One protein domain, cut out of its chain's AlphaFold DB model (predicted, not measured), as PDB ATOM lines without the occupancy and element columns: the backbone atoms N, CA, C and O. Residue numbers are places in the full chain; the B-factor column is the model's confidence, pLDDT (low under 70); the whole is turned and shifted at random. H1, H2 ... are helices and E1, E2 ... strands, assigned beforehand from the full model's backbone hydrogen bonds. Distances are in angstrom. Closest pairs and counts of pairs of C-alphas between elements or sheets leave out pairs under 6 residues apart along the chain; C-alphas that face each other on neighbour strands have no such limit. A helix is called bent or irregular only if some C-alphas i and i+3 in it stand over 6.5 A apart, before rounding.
ATOM      1  N   TYR A  10     117.483 236.561 215.390       93.94
ATOM      2  CA  TYR A  10     116.525 236.945 214.363       93.94
ATOM      3  C   TYR A  10     115.939 238.302 214.722       93.94
ATOM      4  O   TYR A  10     115.632 238.556 215.886       93.94
ATOM      5  N   ILE A  11     115.772 239.170 213.732       93.25
ATOM      6  CA  ILE A  11     115.144 240.476 213.911       93.25
ATOM      7  C   ILE A  11     113.922 240.481 213.005       93.25
ATOM      8  O   ILE A  11     114.052 240.284 211.801       93.25
ATOM      9  N   LEU A  12     112.749 240.632 213.607       92.19
ATOM     10  CA  LEU A  12     111.458 240.561 212.943       92.19
ATOM     11  C   LEU A  12     110.676 241.839 213.227       92.19
ATOM     12  O   LEU A  12     110.658 242.352 214.350       92.19
ATOM     13  N   SER A  13     109.983 242.333 212.214       90.06
ATOM     14  CA  SER A  13     108.861 243.239 212.411       90.06
ATOM     15  C   SER A  13     107.696 242.470 213.041       90.06
ATOM     16  O   SER A  13     107.501 241.285 212.794       90.06
ATOM     17  N   GLU A  14     106.866 243.146 213.829       87.19
ATOM     18  CA  GLU A  14     105.635 242.585 214.404       87.19
ATOM     19  C   GLU A  14     104.631 242.064 213.355       87.19
ATOM     20  O   GLU A  14     103.723 241.308 213.693       87.19
ATOM     21  N   ARG A  15     104.785 242.467 212.086       87.25
ATOM     22  CA  ARG A  15     103.999 241.951 210.953       87.25
ATOM     23  C   ARG A  15     104.635 240.753 210.258       87.25
ATOM     24  O   ARG A  15     103.968 240.124 209.439       87.25
ATOM     25  N   ASP A  16     105.899 240.462 210.543       87.94
ATOM     26  CA  ASP A  16     106.587 239.349 209.910       87.94
ATOM     27  C   ASP A  16     106.071 238.035 210.493       87.94
ATOM     28  O   ASP A  16     105.889 237.879 211.704       87.94
ATOM     29  N   ALA A  17     105.841 237.061 209.615       85.44
ATOM     30  CA  ALA A  17     105.549 235.710 210.058       85.44
ATOM     31  C   ALA A  17     106.787 235.121 210.749       85.44
ATOM     32  O   ALA A  17     107.910 235.259 210.262       85.44
ATOM     33  N   MET A  18     106.574 234.417 211.863       84.50
ATOM     34  CA  MET A  18     107.644 233.669 212.514       84.50
ATOM     35  C   MET A  18     108.183 232.603 211.540       84.50
ATOM     36  O   MET A  18     107.379 231.827 211.011       84.50
ATOM     37  N   PRO A  19     109.508 232.522 211.312       86.12
ATOM     38  CA  PRO A  19     110.089 231.472 210.483       86.12
ATOM     39  C   PRO A  19     109.669 230.077 210.970       86.12
ATOM     40  O   PRO A  19     109.633 229.818 212.178       86.12
ATOM     41  N   GLN A  20     109.326 229.171 210.046       82.75
ATOM     42  CA  GLN A  20     108.746 227.860 210.382       82.75
ATOM     43  C   GLN A  20     109.666 227.017 211.271       82.75
ATOM     44  O   GLN A  20     109.199 226.238 212.101       82.75
ATOM     45  N   GLU A  21     110.974 227.173 211.113       84.62
ATOM     46  CA  GLU A  21     111.987 226.542 211.941       84.62
ATOM     47  C   GLU A  21     111.893 226.978 213.406       84.62
ATOM     48  O   GLU A  21     112.030 226.130 214.282       84.62
ATOM     49  N   LEU A  22     111.579 228.249 213.682       84.50
ATOM     50  CA  LEU A  22     111.450 228.775 215.045       84.50
ATOM     51  C   LEU A  22     110.131 228.360 215.688       84.50
ATOM     52  O   LEU A  22     110.077 228.146 216.896       84.50
ATOM     53  N   VAL A  23     109.081 228.191 214.881       82.88
ATOM     54  CA  VAL A  23     107.792 227.662 215.347       82.88
ATOM     55  C   VAL A  23     107.947 226.237 215.888       82.88
ATOM     56  O   VAL A  23     107.355 225.897 216.907       82.88
ATOM     57  N   ARG A  24     108.778 225.399 215.253       80.75
ATOM     58  CA  ARG A  24     109.005 224.006 215.693       80.75
ATOM     59  C   ARG A  24     109.732 223.890 217.032       80.75
ATOM     60  O   ARG A  24     109.562 222.886 217.712       80.75
ATOM     61  N   VAL A  25     110.523 224.898 217.388       81.50
ATOM     62  CA  VAL A  25     111.266 224.989 218.658       81.50
ATOM     63  C   VAL A  25     110.704 226.095 219.557       81.50
ATOM     64  O   VAL A  25     111.413 226.690 220.376       81.50
ATOM     65  N   GLN A  26     109.416 226.411 219.396       75.19
ATOM     66  CA  GLN A  26     108.725 227.357 220.262       75.19
ATOM     67  C   GLN A  26     108.839 226.880 221.720       75.19
ATOM     68  O   GLN A  26     108.637 225.709 222.025       75.19
ATOM     69  N   GLY A  27     109.201 227.786 222.626       83.12
ATOM     70  CA  GLY A  27     109.537 227.464 224.015       83.12
ATOM     71  C   GLY A  27     111.031 227.276 224.281       83.12
ATOM     72  O   GLY A  27     111.420 227.309 225.441       83.12
ATOM     73  N   GLU A  28     111.874 227.182 223.250       89.94
ATOM     74  CA  GLU A  28     113.341 227.118 223.382       89.94
ATOM     75  C   GLU A  28     114.038 228.432 222.989       89.94
ATOM     76  O   GLU A  28     115.264 228.534 223.013       89.94
ATOM     77  N   GLY A  29     113.275 229.456 222.605       91.81
ATOM     78  CA  GLY A  29     113.791 230.768 222.213       91.81
ATOM     79  C   GLY A  29     113.694 231.812 223.322       91.81
ATOM     80  O   GLY A  29     112.807 231.756 224.178       91.81
ATOM     81  N   ALA A  30     114.566 232.814 223.264       93.81
ATOM     82  CA  ALA A  30     114.397 234.062 223.998       93.81
ATOM     83  C   ALA A  30     113.801 235.147 223.088       93.81
ATOM     84  O   ALA A  30     114.188 235.260 221.929       93.81
ATOM     85  N   CYS A  31     112.904 235.978 223.615       93.69
ATOM     86  CA  CYS A  31     112.304 237.096 222.893       93.69
ATOM     87  C   CYS A  31     112.590 238.434 223.579       93.69
ATOM     88  O   CYS A  31     112.369 238.591 224.785       93.69
ATOM     89  N   LEU A  32     113.053 239.400 222.787       92.94
ATOM     90  CA  LEU A  32     113.170 240.807 223.146       92.94
ATOM     91  C   LEU A  32     112.142 241.611 222.334       92.94
ATOM     92  O   LEU A  32     112.334 241.847 221.144       92.94
ATOM     93  N   ALA A  33     111.050 242.030 222.967       91.69
ATOM     94  CA  ALA A  33     110.023 242.853 222.329       91.69
ATOM     95  C   ALA A  33     110.353 244.343 222.501       91.69
ATOM     96  O   ALA A  33     110.428 244.830 223.629       91.69
ATOM     97  N   VAL A  34     110.546 245.063 221.396       89.25
ATOM     98  CA  VAL A  34     110.897 246.488 221.363       89.25
ATOM     99  C   VAL A  34     109.656 247.307 221.029       89.25
ATOM    100  O   VAL A  34     109.189 247.288 219.891       89.25
ATOM    101  N   ASP A  35     109.132 248.032 222.024       83.94
ATOM    102  CA  ASP A  35     107.911 248.855 221.917       83.94
ATOM    103  C   ASP A  35     106.672 248.123 221.373       83.94
ATOM    104  O   ASP A  35     105.737 248.742 220.874       83.94
ATOM    105  N   THR A  36     106.650 246.803 221.499       80.50
ATOM    106  CA  THR A  36     105.532 245.957 221.084       80.50
ATOM    107  C   THR A  36     105.181 244.978 222.202       80.50
ATOM    108  O   THR A  36     105.905 244.848 223.201       80.50
ATOM    109  N   GLU A  37     104.024 244.337 222.080       74.50
ATOM    110  CA  GLU A  37     103.508 243.414 223.086       74.50
ATOM    111  C   GLU A  37     103.974 241.971 222.871       74.50
ATOM    112  O   GLU A  37     104.592 241.610 221.873       74.50
ATOM    113  N   ARG A  38     103.743 241.150 223.900       65.06
ATOM    114  CA  ARG A  38     104.280 239.800 224.074       65.06
ATOM    115  C   ARG A  38     103.638 238.787 223.116       65.06
ATOM    116  O   ARG A  38     102.469 238.462 223.311       65.06
ATOM    117  N   PRO A  39     104.402 238.126 222.227       65.75
ATOM    118  CA  PRO A  39     104.018 236.797 221.769       65.75
ATOM    119  C   PRO A  39     104.260 235.790 222.906       65.75
ATOM    120  O   PRO A  39     105.251 235.889 223.630       65.75
ATOM    121  N   GLY A  40     103.351 234.837 223.114       76.44
ATOM    122  CA  GLY A  40     103.529 233.749 224.085       76.44
ATOM    123  C   GLY A  40     104.516 232.670 223.612       76.44
ATOM    124  O   GLY A  40     104.910 232.640 222.450       76.44
ATOM    125  N   GLY A  41     104.890 231.750 224.512       84.25
ATOM    126  CA  GLY A  41     105.678 230.562 224.149       84.25
ATOM    127  C   GLY A  41     107.191 230.780 224.020       84.25
ATOM    128  O   GLY A  41     107.821 230.166 223.168       84.25
ATOM    129  N   TRP A  42     107.785 231.639 224.854       90.44
ATOM    130  CA  TRP A  42     109.241 231.845 224.922       90.44
ATOM    131  C   TRP A  42     109.814 231.318 226.238       90.44
ATOM    132  O   TRP A  42     109.185 231.504 227.282       90.44
ATOM    133  N   ALA A  43     111.024 230.749 226.202       91.12
ATOM    134  CA  ALA A  43     111.785 230.382 227.405       91.12
ATOM    135  C   ALA A  43     112.115 231.619 228.246       91.12
ATOM    136  O   ALA A  43     112.046 231.610 229.474       91.12
ATOM    137  N   VAL A  44     112.481 232.703 227.561       92.38
ATOM    138  CA  VAL A  44     112.809 233.993 228.163       92.38
ATOM    139  C   VAL A  44     112.089 235.079 227.379       92.38
ATOM    140  O   VAL A  44     112.135 235.098 226.155       92.38
ATOM    141  N   TYR A  45     111.443 236.005 228.076       92.12
ATOM    142  CA  TYR A  45     110.787 237.156 227.463       92.12
ATOM    143  C   TYR A  45     111.211 238.431 228.184       92.12
ATOM    144  O   TYR A  45     111.169 238.490 229.415       92.12
ATOM    145  N   ARG A  46     111.602 239.459 227.427       90.12
ATOM    146  CA  ARG A  46     111.853 240.806 227.952       90.12
ATOM    147  C   ARG A  46     111.205 241.834 227.043       90.12
ATOM    148  O   ARG A  46     111.346 241.774 225.825       90.12
ATOM    149  N   ARG A  47     110.541 242.810 227.652       88.75
ATOM    150  CA  ARG A  47     110.060 244.006 226.965       88.75
ATOM    151  C   ARG A  47     111.086 245.117 227.140       88.75
ATOM    152  O   ARG A  47     111.553 245.360 228.250       88.75
ATOM    153  N   ILE A  48     111.426 245.778 226.045       84.75
ATOM    154  CA  ILE A  48     112.346 246.907 225.990       84.75
ATOM    155  C   ILE A  48     111.541 248.087 225.466       84.75
ATOM    156  O   ILE A  48     110.972 248.019 224.377       84.75
ATOM    157  N   ALA A  49     111.482 249.166 226.239       77.38
ATOM    158  CA  ALA A  49     110.985 250.422 225.702       77.38
ATOM    159  C   ALA A  49     112.091 251.030 224.824       77.38
ATOM    160  O   ALA A  49     113.237 251.115 225.264       77.38
ATOM    161  N   ALA A  50     111.807 251.438 223.588       63.09
ATOM    162  CA  ALA A  50     112.830 252.014 222.709       63.09
ATOM    163  C   ALA A  50     113.311 253.379 223.214       63.09
ATOM    164  O   ALA A  50     114.441 253.776 222.947       63.09
ATOM    165  N   ASN A  51     112.466 254.069 223.986       60.91
ATOM    166  CA  ASN A  51     112.815 255.276 224.725       60.91
ATOM    167  C   ASN A  51     113.374 254.984 226.125       60.91
ATOM    168  O   ASN A  51     113.538 255.927 226.903       60.91
ATOM    169  N   ALA A  52     113.629 253.717 226.481       53.81
ATOM    170  CA  ALA A  52     114.328 253.410 227.714       53.81
ATOM    171  C   ALA A  52     115.676 254.119 227.635       53.81
ATOM    172  O   ALA A  52     116.575 253.694 226.910       53.81
ATOM    173  N   LEU A  53     115.802 255.227 228.367       43.50
ATOM    174  CA  LEU A  53     117.093 255.817 228.679       43.50
ATOM    175  C   LEU A  53     117.992 254.653 229.098       43.50
ATOM    176  O   LEU A  53     117.518 253.847 229.909       43.50
ATOM    177  N   PRO A  54     119.221 254.517 228.556       48.59
ATOM    178  CA  PRO A  54     120.153 253.507 229.037       48.59
ATOM    179  C   PRO A  54     120.164 253.640 230.555       48.59
ATOM    180  O   PRO A  54     120.509 254.700 231.085       48.59
ATOM    181  N   GLY A  55     119.578 252.639 231.217       42.34
ATOM    182  CA  GLY A  55     119.117 252.786 232.586       42.34
ATOM    183  C   GLY A  55     120.262 253.301 233.438       42.34
ATOM    184  O   GLY A  55     121.402 252.866 233.273       42.34
ATOM    185  N   ARG A  56     119.962 254.253 234.324       41.69
ATOM    186  CA  ARG A  56     120.877 254.770 235.344       41.69
ATOM    187  C   ARG A  56     121.341 253.630 236.268       41.69
ATOM    188  O   ARG A  56     120.858 253.528 237.385       41.69
ATOM    189  N   VAL A  57     122.237 252.757 235.810       43.78
ATOM    190  CA  VAL A  57     122.857 251.678 236.603       43.78
ATOM    191  C   VAL A  57     124.278 251.377 236.109       43.78
ATOM    192  O   VAL A  57     124.732 250.237 236.101       43.78
ATOM    193  N   HIS A  58     125.035 252.400 235.712       43.38
ATOM    194  CA  HIS A  58     126.484 252.295 235.848       43.38
ATOM    195  C   HIS A  58     127.051 253.608 236.383       43.38
ATOM    196  O   HIS A  58     126.825 254.688 235.835       43.38
ATOM    197  N   ALA A  59     127.782 253.505 237.489       39.53
ATOM    198  CA  ALA A  59     128.651 254.562 237.961       39.53
ATOM    199  C   ALA A  59     129.748 254.771 236.909       39.53
ATOM    200  O   ALA A  59     130.663 253.967 236.809       39.53
ATOM    201  N   ARG A  60     129.573 255.788 236.061       44.19
ATOM    202  CA  ARG A  60     130.592 256.568 235.339       44.19
ATOM    203  C   ARG A  60     131.985 255.920 235.180       44.19
ATOM    204  O   ARG A  60     132.912 256.551 235.641       44.19
ATOM    205  N   PHE A  61     132.191 254.750 234.553       42.59
ATOM    206  CA  PHE A  61     133.567 254.215 234.385       42.59
ATOM    207  C   PHE A  61     133.835 253.193 233.260       42.59
ATOM    208  O   PHE A  61     134.865 252.530 233.300       42.59
ATOM    209  N   CYS A  62     133.040 253.121 232.186       49.81
ATOM    210  CA  CYS A  62     133.508 252.452 230.958       49.81
ATOM    211  C   CYS A  62     133.164 253.266 229.708       49.81
ATOM    212  O   CYS A  62     132.021 253.261 229.250       49.81
ATOM    213  N   ALA A  63     134.168 253.914 229.109       51.78
ATOM    214  CA  ALA A  63     134.034 254.581 227.811       51.78
ATOM    215  C   ALA A  63     133.528 253.632 226.703       51.78
ATOM    216  O   ALA A  63     132.908 254.087 225.752       51.78
ATOM    217  N   CYS A  64     133.723 252.314 226.853       54.66
ATOM    218  CA  CYS A  64     133.277 251.308 225.888       54.66
ATOM    219  C   CYS A  64     131.761 251.026 225.891       54.66
ATOM    220  O   CYS A  64     131.259 250.461 224.924       54.66
ATOM    221  N   CYS A  65     131.025 251.406 226.946       51.34
ATOM    222  CA  CYS A  65     129.579 251.149 227.061       51.34
ATOM    223  C   CYS A  65     128.726 252.428 227.069       51.34
ATOM    224  O   CYS A  65     127.498 252.345 227.011       51.34
ATOM    225  N   ALA A  66     129.347 253.609 227.150       52.47
ATOM    226  CA  ALA A  66     128.638 254.874 227.021       52.47
ATOM    227  C   ALA A  66     128.068 255.008 225.594       52.47
ATOM    228  O   ALA A  66     128.811 254.925 224.625       52.47
ATOM    229  N   GLY A  67     126.748 255.193 225.468       61.03
ATOM    230  CA  GLY A  67     126.080 255.405 224.174       61.03
ATOM    231  C   GLY A  67     125.583 254.146 223.453       61.03
ATOM    232  O   GLY A  67     125.028 254.270 222.365       61.03
ATOM    233  N   ARG A  68     125.724 252.945 224.036       69.94
ATOM    234  CA  ARG A  68     125.142 251.725 223.447       69.94
ATOM    235  C   ARG A  68     123.618 251.732 223.541       69.94
ATOM    236  O   ARG A  68     123.044 252.226 224.512       69.94
ATOM    237  N   SER A  69     122.967 251.153 222.534       80.81
ATOM    238  CA  SER A  69     121.507 251.135 222.476       80.81
ATOM    239  C   SER A  69     120.904 250.294 223.611       80.81
ATOM    240  O   SER A  69     121.535 249.338 224.092       80.81
ATOM    241  N   PRO A  70     119.661 250.589 224.031       83.12
ATOM    242  CA  PRO A  70     118.951 249.772 225.014       83.12
ATOM    243  C   PRO A  70     118.817 248.307 224.575       83.12
ATOM    244  O   PRO A  70     118.938 247.400 225.397       83.12
ATOM    245  N   VAL A  71     118.639 248.069 223.272       88.69
ATOM    246  CA  VAL A  71     118.520 246.724 222.691       88.69
ATOM    247  C   VAL A  71     119.838 245.958 222.787       88.69
ATOM    248  O   VAL A  71     119.850 244.825 223.265       88.69
ATOM    249  N   ALA A  72     120.957 246.584 222.415       89.38
ATOM    250  CA  ALA A  72     122.280 245.972 222.527       89.38
ATOM    251  C   ALA A  72     122.644 245.670 223.992       89.38
ATOM    252  O   ALA A  72     123.168 244.603 224.307       89.38
ATOM    253  N   SER A  73     122.284 246.573 224.908       86.94
ATOM    254  CA  SER A  73     122.481 246.378 226.349       86.94
ATOM    255  C   SER A  73     121.642 245.217 226.900       86.94
ATOM    256  O   SER A  73     122.113 244.443 227.734       86.94
ATOM    257  N   ALA A  74     120.402 245.062 226.430       90.62
ATOM    258  CA  ALA A  74     119.527 243.969 226.839       90.62
ATOM    259  C   ALA A  74     119.999 242.605 226.312       90.62
ATOM    260  O   ALA A  74     119.929 241.623 227.053       90.62
ATOM    261  N   LEU A  75     120.507 242.552 225.075       93.50
ATOM    262  CA  LEU A  75     121.174 241.370 224.518       93.50
ATOM    263  C   LEU A  75     122.393 240.987 225.361       93.50
ATOM    264  O   LEU A  75     122.536 239.839 225.764       93.50
ATOM    265  N   ASP A  76     123.232 241.958 225.707       91.69
ATOM    266  CA  ASP A  76     124.396 241.729 226.559       91.69
ATOM    267  C   ASP A  76     124.024 241.128 227.917       91.69
ATOM    268  O   ASP A  76     124.630 240.144 228.342       91.69
ATOM    269  N   GLN A  77     123.005 241.678 228.583       91.12
ATOM    270  CA  GLN A  77     122.515 241.111 229.839       91.12
ATOM    271  C   GLN A  77     121.943 239.708 229.638       91.12
ATOM    272  O   GLN A  77     122.238 238.816 230.421       91.12
ATOM    273  N   LEU A  78     121.179 239.477 228.567       93.81
ATOM    274  CA  LEU A  78     120.628 238.158 228.255       93.81
ATOM    275  C   LEU A  78     121.735 237.111 228.045       93.81
ATOM    276  O   LEU A  78     121.617 235.981 228.519       93.81
ATOM    277  N   PHE A  79     122.827 237.483 227.373       93.06
ATOM    278  CA  PHE A  79     123.999 236.626 227.226       93.06
ATOM    279  C   PHE A  79     124.663 236.337 228.575       93.06
ATOM    280  O   PHE A  79     124.958 235.186 228.882       93.06
ATOM    281  N   LEU A  80     124.898 237.367 229.392       92.06
ATOM    282  CA  LEU A  80     125.509 237.190 230.709       92.06
ATOM    283  C   LEU A  80     124.658 236.293 231.608       92.06
ATOM    284  O   LEU A  80     125.213 235.429 232.281       92.06
ATOM    285  N   ASP A  81     123.337 236.453 231.581       93.19
ATOM    286  CA  ASP A  81     122.425 235.624 232.364       93.19
ATOM    287  C   ASP A  81     122.457 234.160 231.918       93.19
ATOM    288  O   ASP A  81     122.497 233.254 232.752       93.19
ATOM    289  N   ARG A  82     122.553 233.917 230.605       92.69
ATOM    290  CA  ARG A  82     122.766 232.574 230.055       92.69
ATOM    291  C   ARG A  82     124.062 231.953 230.580       92.69
ATOM    292  O   ARG A  82     124.048 230.811 231.023       92.69
ATOM    293  N   ILE A  83     125.176 232.687 230.526       92.62
ATOM    294  CA  ILE A  83     126.488 232.188 230.974       92.62
ATOM    295  C   ILE A  83     126.511 231.944 232.486       92.62
ATOM    296  O   ILE A  83     127.136 230.995 232.949       92.62
ATOM    297  N   ARG A  84     125.813 232.781 233.259       93.88
ATOM    298  CA  ARG A  84     125.700 232.652 234.717       93.88
ATOM    299  C   ARG A  84     124.680 231.602 235.162       93.88
ATOM    300  O   ARG A  84     124.620 231.311 236.352       93.88
ATOM    301  N   GLY A  85     123.870 231.064 234.248       92.81
ATOM    302  CA  GLY A  85     122.776 230.149 234.578       92.81
ATOM    303  C   GLY A  85     121.614 230.817 235.322       92.81
ATOM    304  O   GLY A  85     120.863 230.138 236.014       92.81
ATOM    305  N   THR A  86     121.461 232.141 235.209       92.31
ATOM    306  CA  THR A  86     120.403 232.926 235.876       92.31
ATOM    307  C   THR A  86     119.164 233.135 235.001       92.31
ATOM    308  O   THR A  86     118.185 233.728 235.452       92.31
ATOM    309  N   SER A  87     119.168 232.639 233.761       91.38
ATOM    310  CA  SER A  87     117.992 232.563 232.889       91.38
ATOM    311  C   SER A  87     117.654 231.117 232.540       91.38
ATOM    312  O   SER A  87     118.525 230.248 232.555       91.38
ATOM    313  N   ALA A  88     116.408 230.869 232.123       91.19
ATOM    314  CA  ALA A  88     116.070 229.625 231.439       91.19
ATOM    315  C   ALA A  88     116.994 229.410 230.224       91.19
ATOM    316  O   ALA A  88     117.463 230.374 229.607       91.19
ATOM    317  N   HIS A  89     117.263 228.147 229.894       90.19
ATOM    318  CA  HIS A  89     118.046 227.801 228.714       90.19
ATOM    319  C   HIS A  89     117.274 228.162 227.437       90.19
ATOM    320  O   HIS A  89     116.071 227.930 227.346       90.19
ATOM    321  N   PHE A  90     117.976 228.708 226.445       93.69
ATOM    322  CA  PHE A  90     117.432 229.001 225.120       93.69
ATOM    323  C   PHE A  90     118.462 228.668 224.037       93.69
ATOM    324  O   PHE A  90     119.660 228.630 224.313       93.69
ATOM    325  N   VAL A  91     118.037 228.450 222.796       92.44
ATOM    326  CA  VAL A  91     118.928 228.091 221.674       92.44
ATOM    327  C   VAL A  91     119.000 229.163 220.585       92.44
ATOM    328  O   VAL A  91     119.931 229.152 219.786       92.44
ATOM    329  N   PHE A  92     118.099 230.145 220.611       94.06
ATOM    330  CA  PHE A  92     118.080 231.304 219.713       94.06
ATOM    331  C   PHE A  92     117.450 232.522 220.396       94.06
ATOM    332  O   PHE A  92     116.796 232.399 221.436       94.06
ATOM    333  N   VAL A  93     117.644 233.701 219.807       95.06
ATOM    334  CA  VAL A  93     117.024 234.958 220.242       95.06
ATOM    335  C   VAL A  93     116.235 235.572 219.093       95.06
ATOM    336  O   VAL A  93     116.706 235.591 217.961       95.06
ATOM    337  N   VAL A  94     115.053 236.105 219.390       94.50
ATOM    338  CA  VAL A  94     114.236 236.885 218.457       94.50
ATOM    339  C   VAL A  94     114.023 238.282 219.022       94.50
ATOM    340  O   VAL A  94     113.550 238.442 220.147       94.50
ATOM    341  N   ILE A  95     114.353 239.299 218.239       93.69
ATOM    342  CA  ILE A  95     113.934 240.676 218.472       93.69
ATOM    343  C   ILE A  95     112.676 240.913 217.652       93.69
ATOM    344  O   ILE A  95     112.684 240.681 216.447       93.69
ATOM    345  N   ILE A  96     111.615 241.384 218.299       92.50
ATOM    346  CA  ILE A  96     110.387 241.801 217.618       92.50
ATOM    347  C   ILE A  96     110.249 243.301 217.804       92.50
ATOM    348  O   ILE A  96     110.244 243.783 218.938       92.50
ATOM    349  N   CYS A  97     110.158 244.041 216.707       90.75
ATOM    350  CA  CYS A  97     110.044 245.493 216.719       90.75
ATOM    351  C   CYS A  97     108.855 245.977 215.886       90.75
ATOM    352  O   CYS A  97     108.324 245.258 215.045       90.75
ATOM    353  N   GLY A  98     108.464 247.236 216.082       87.62
ATOM    354  CA  GLY A  98     107.478 247.873 215.208       87.62
ATOM    355  C   GLY A  98     107.940 247.931 213.744       87.62
ATOM    356  O   GLY A  98     109.139 248.022 213.466       87.62
ATOM    357  N   VAL A  99     106.980 247.941 212.817       82.44
ATOM    358  CA  VAL A  99     107.180 247.812 211.354       82.44
ATOM    359  C   VAL A  99     108.250 248.747 210.773       82.44
ATOM    360  O   VAL A  99     108.992 248.358 209.880       82.44
ATOM    361  N   GLY A 100     108.358 249.974 211.284       83.62
ATOM    362  CA  GLY A 100     109.304 250.977 210.780       83.62
ATOM    363  C   GLY A 100     110.723 250.897 211.349       83.62
ATOM    364  O   GLY A 100     111.529 251.750 211.012       83.62
ATOM    365  N   ARG A 101     111.033 249.939 212.235       84.75
ATOM    366  CA  ARG A 101     112.309 249.910 212.983       84.75
ATOM    367  C   ARG A 101     113.258 248.786 212.594       84.75
ATOM    368  O   ARG A 101     114.356 248.716 213.135       84.75
ATOM    369  N   LEU A 102     112.830 247.897 211.700       89.50
ATOM    370  CA  LEU A 102     113.587 246.698 211.352       89.50
ATOM    371  C   LEU A 102     114.974 247.047 210.794       89.50
ATOM    372  O   LEU A 102     115.975 246.571 211.319       89.50
ATOM    373  N   ALA A 103     115.026 247.917 209.780       88.12
ATOM    374  CA  ALA A 103     116.272 248.324 209.131       88.12
ATOM    375  C   ALA A 103     117.221 249.042 210.106       88.12
ATOM    376  O   ALA A 103     118.380 248.650 210.221       88.12
ATOM    377  N   ASP A 104     116.707 250.007 210.873       87.31
ATOM    378  CA  ASP A 104     117.492 250.760 211.858       87.31
ATOM    379  C   ASP A 104     118.081 249.846 212.942       87.31
ATOM    380  O   ASP A 104     119.243 249.983 213.323       87.31
ATOM    381  N   LEU A 105     117.298 248.881 213.444       88.19
ATOM    382  CA  LEU A 105     117.782 247.911 214.427       88.19
ATOM    383  C   LEU A 105     118.802 246.947 213.827       88.19
ATOM    384  O   LEU A 105     119.784 246.627 214.496       88.19
ATOM    385  N   MET A 106     118.593 246.490 212.592       91.25
ATOM    386  CA  MET A 106     119.566 245.658 211.889       91.25
ATOM    387  C   MET A 106     120.900 246.390 211.732       91.25
ATOM    388  O   MET A 106     121.929 245.847 212.127       91.25
ATOM    389  N   GLU A 107     120.886 247.624 211.222       89.00
ATOM    390  CA  GLU A 107     122.093 248.433 211.042       89.00
ATOM    391  C   GLU A 107     122.801 248.677 212.380       89.00
ATOM    392  O   GLU A 107     123.996 248.399 212.518       89.00
ATOM    393  N   LEU A 108     122.052 249.106 213.399       88.44
ATOM    394  CA  LEU A 108     122.586 249.371 214.732       88.44
ATOM    395  C   LEU A 108     123.288 248.141 215.319       88.44
ATOM    396  O   LEU A 108     124.388 248.242 215.863       88.44
ATOM    397  N   LEU A 109     122.657 246.968 215.231       90.75
ATOM    398  CA  LEU A 109     123.193 245.734 215.808       90.75
ATOM    399  C   LEU A 109     124.358 245.165 214.988       90.75
ATOM    400  O   LEU A 109     125.254 244.542 215.555       90.75
ATOM    401  N   GLN A 110     124.393 245.412 213.676       91.50
ATOM    402  CA  GLN A 110     125.537 245.086 212.820       91.50
ATOM    403  C   GLN A 110     126.752 245.996 213.073       91.50
ATOM    404  O   GLN A 110     127.894 245.597 212.818       91.50
ATOM    405  N   GLN A 111     126.546 247.203 213.594       88.25
ATOM    406  CA  GLN A 111     127.633 248.102 213.992       88.25
ATOM    407  C   GLN A 111     128.138 247.824 215.420       88.25
ATOM    408  O   GLN A 111     129.270 248.174 215.755       88.25
ATOM    409  N   ASP A 112     127.353 247.138 216.255       88.81
ATOM    410  CA  ASP A 112     127.738 246.798 217.625       88.81
ATOM    411  C   ASP A 112     128.677 245.576 217.677       88.81
ATOM    412  O   ASP A 112     128.285 244.420 217.478       88.81
ATOM    413  N   ALA A 113     129.954 245.830 217.978       88.44
ATOM    414  CA  ALA A 113     130.990 244.798 218.034       88.44
ATOM    415  C   ALA A 113     130.689 243.689 219.059       88.44
ATOM    416  O   ALA A 113     130.996 242.519 218.818       88.44
ATOM    417  N   MET A 114     130.064 244.032 220.190       89.12
ATOM    418  CA  MET A 114     129.781 243.061 221.243       89.12
ATOM    419  C   MET A 114     128.647 242.128 220.838       89.12
ATOM    420  O   MET A 114     128.756 240.913 221.023       89.12
ATOM    421  N   VAL A 115     127.597 242.681 220.225       92.44
ATOM    422  CA  VAL A 115     126.504 241.891 219.658       92.44
ATOM    423  C   VAL A 115     127.065 240.927 218.622       92.44
ATOM    424  O   VAL A 115     126.854 239.724 218.743       92.44
ATOM    425  N   ARG A 116     127.882 241.405 217.678       93.62
ATOM    426  CA  ARG A 116     128.474 240.557 216.628       93.62
ATOM    427  C   ARG A 116     129.385 239.447 217.136       93.62
ATOM    428  O   ARG A 116     129.492 238.415 216.472       93.62
ATOM    429  N   SER A 117     130.035 239.650 218.281       93.25
ATOM    430  CA  SER A 117     130.891 238.638 218.909       93.25
ATOM    431  C   SER A 117     130.103 237.481 219.539       93.25
ATOM    432  O   SER A 117     130.634 236.385 219.683       93.25
ATOM    433  N   ARG A 118     128.836 237.709 219.906       94.31
ATOM    434  CA  ARG A 118     127.998 236.772 220.681       94.31
ATOM    435  C   ARG A 118     126.819 236.226 219.896       94.31
ATOM    436  O   ARG A 118     126.349 235.125 220.177       94.31
ATOM    437  N   TYR A 119     126.344 237.004 218.936       95.50
ATOM    438  CA  TYR A 119     125.141 236.756 218.173       95.50
ATOM    439  C   TYR A 119     125.453 236.703 216.687       95.50
ATOM    440  O   TYR A 119     126.265 237.471 216.162       95.50
TER     441      TYR A 119
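AT A GLANCE: This is residues 10 to 119 of the 121 residues of an uncharacterized protein of Asaia bogorensis (UniProt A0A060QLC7). One sheet of four parallel strands has helices H2 and H3 over one face, making two layers, and H4 packs on H2, off the sheet. Short H1 only grazes the sheet, and residues 59 to 64, in a long link, stick out. The printed part has 110 residues, mixed helices and strands, in the order E1 H1 E2 E3 H2 E4 H3 H4; the sheet's order is E1 E4 E2 E3. It is compact, with a radius of gyration of the C-alphas of 13.9 A and spans of 43 by 34 by 23 A.

HOW THE PARTS SIT: E1, residues 10 to 13, and E3, residues 44 to 48, are edge strands; E4, residues 92 to 97, and E2, residues 29 to 34, are inner. Within hydrogen-bond range are N 12 and O 95 at 2.8 A, N 32 and O 94 at 2.9 A, and N 33 and O 46 at 2.9 A. H2, residues 70 to 84, is over E2 and, only just, with 3 C-alphas, E3, at a height over the sheet of 10.4 A; the closest C-alphas of H2 and E3 are Val 71 and Ile 48, 7.0 A apart. H3, residues 99 to 111, on the same face, is over E1 and E4 at a height of 9.2 A; its closest C-alpha pair with E1 is Val 99 and Ser 13, 5.0 A. H4, residues 113 to 118, touches H2, closest at the C-alphas of Val 115 and Ala 72, 6.5 A. H1, residues 20 to 24, only grazes the sheet with residues 22 to 23. E1, H1, E2 and E3, H2, E4 are split strand-helix-strand units, each with another strand between its two, and right-handed crossovers. O i to N i+4 pairs are within range throughout H1, H2 and H4, and in 7 of 9 in H3.

IN THESE COORDINATES: E1 begins at C-alpha 10 (116.525, 236.945, 214.363) and H4 ends at C-alpha 118 (127.998, 236.772, 220.681). H2 is 20.8 A long, E4 16.6 A and E2 16.0 A. H3, 20.6 A, is irregular: C-alphas 100 and 103 are 7.6 A apart.

THE WHOLE: The C-alphas farthest apart, Gln 20 and Arg 60, are 43.9 A apart. The printed part has no cut; the link from E3 to H2, 21 residues, is long. The pLDDT is under 70 at residues 38 to 39 and 50 to 68.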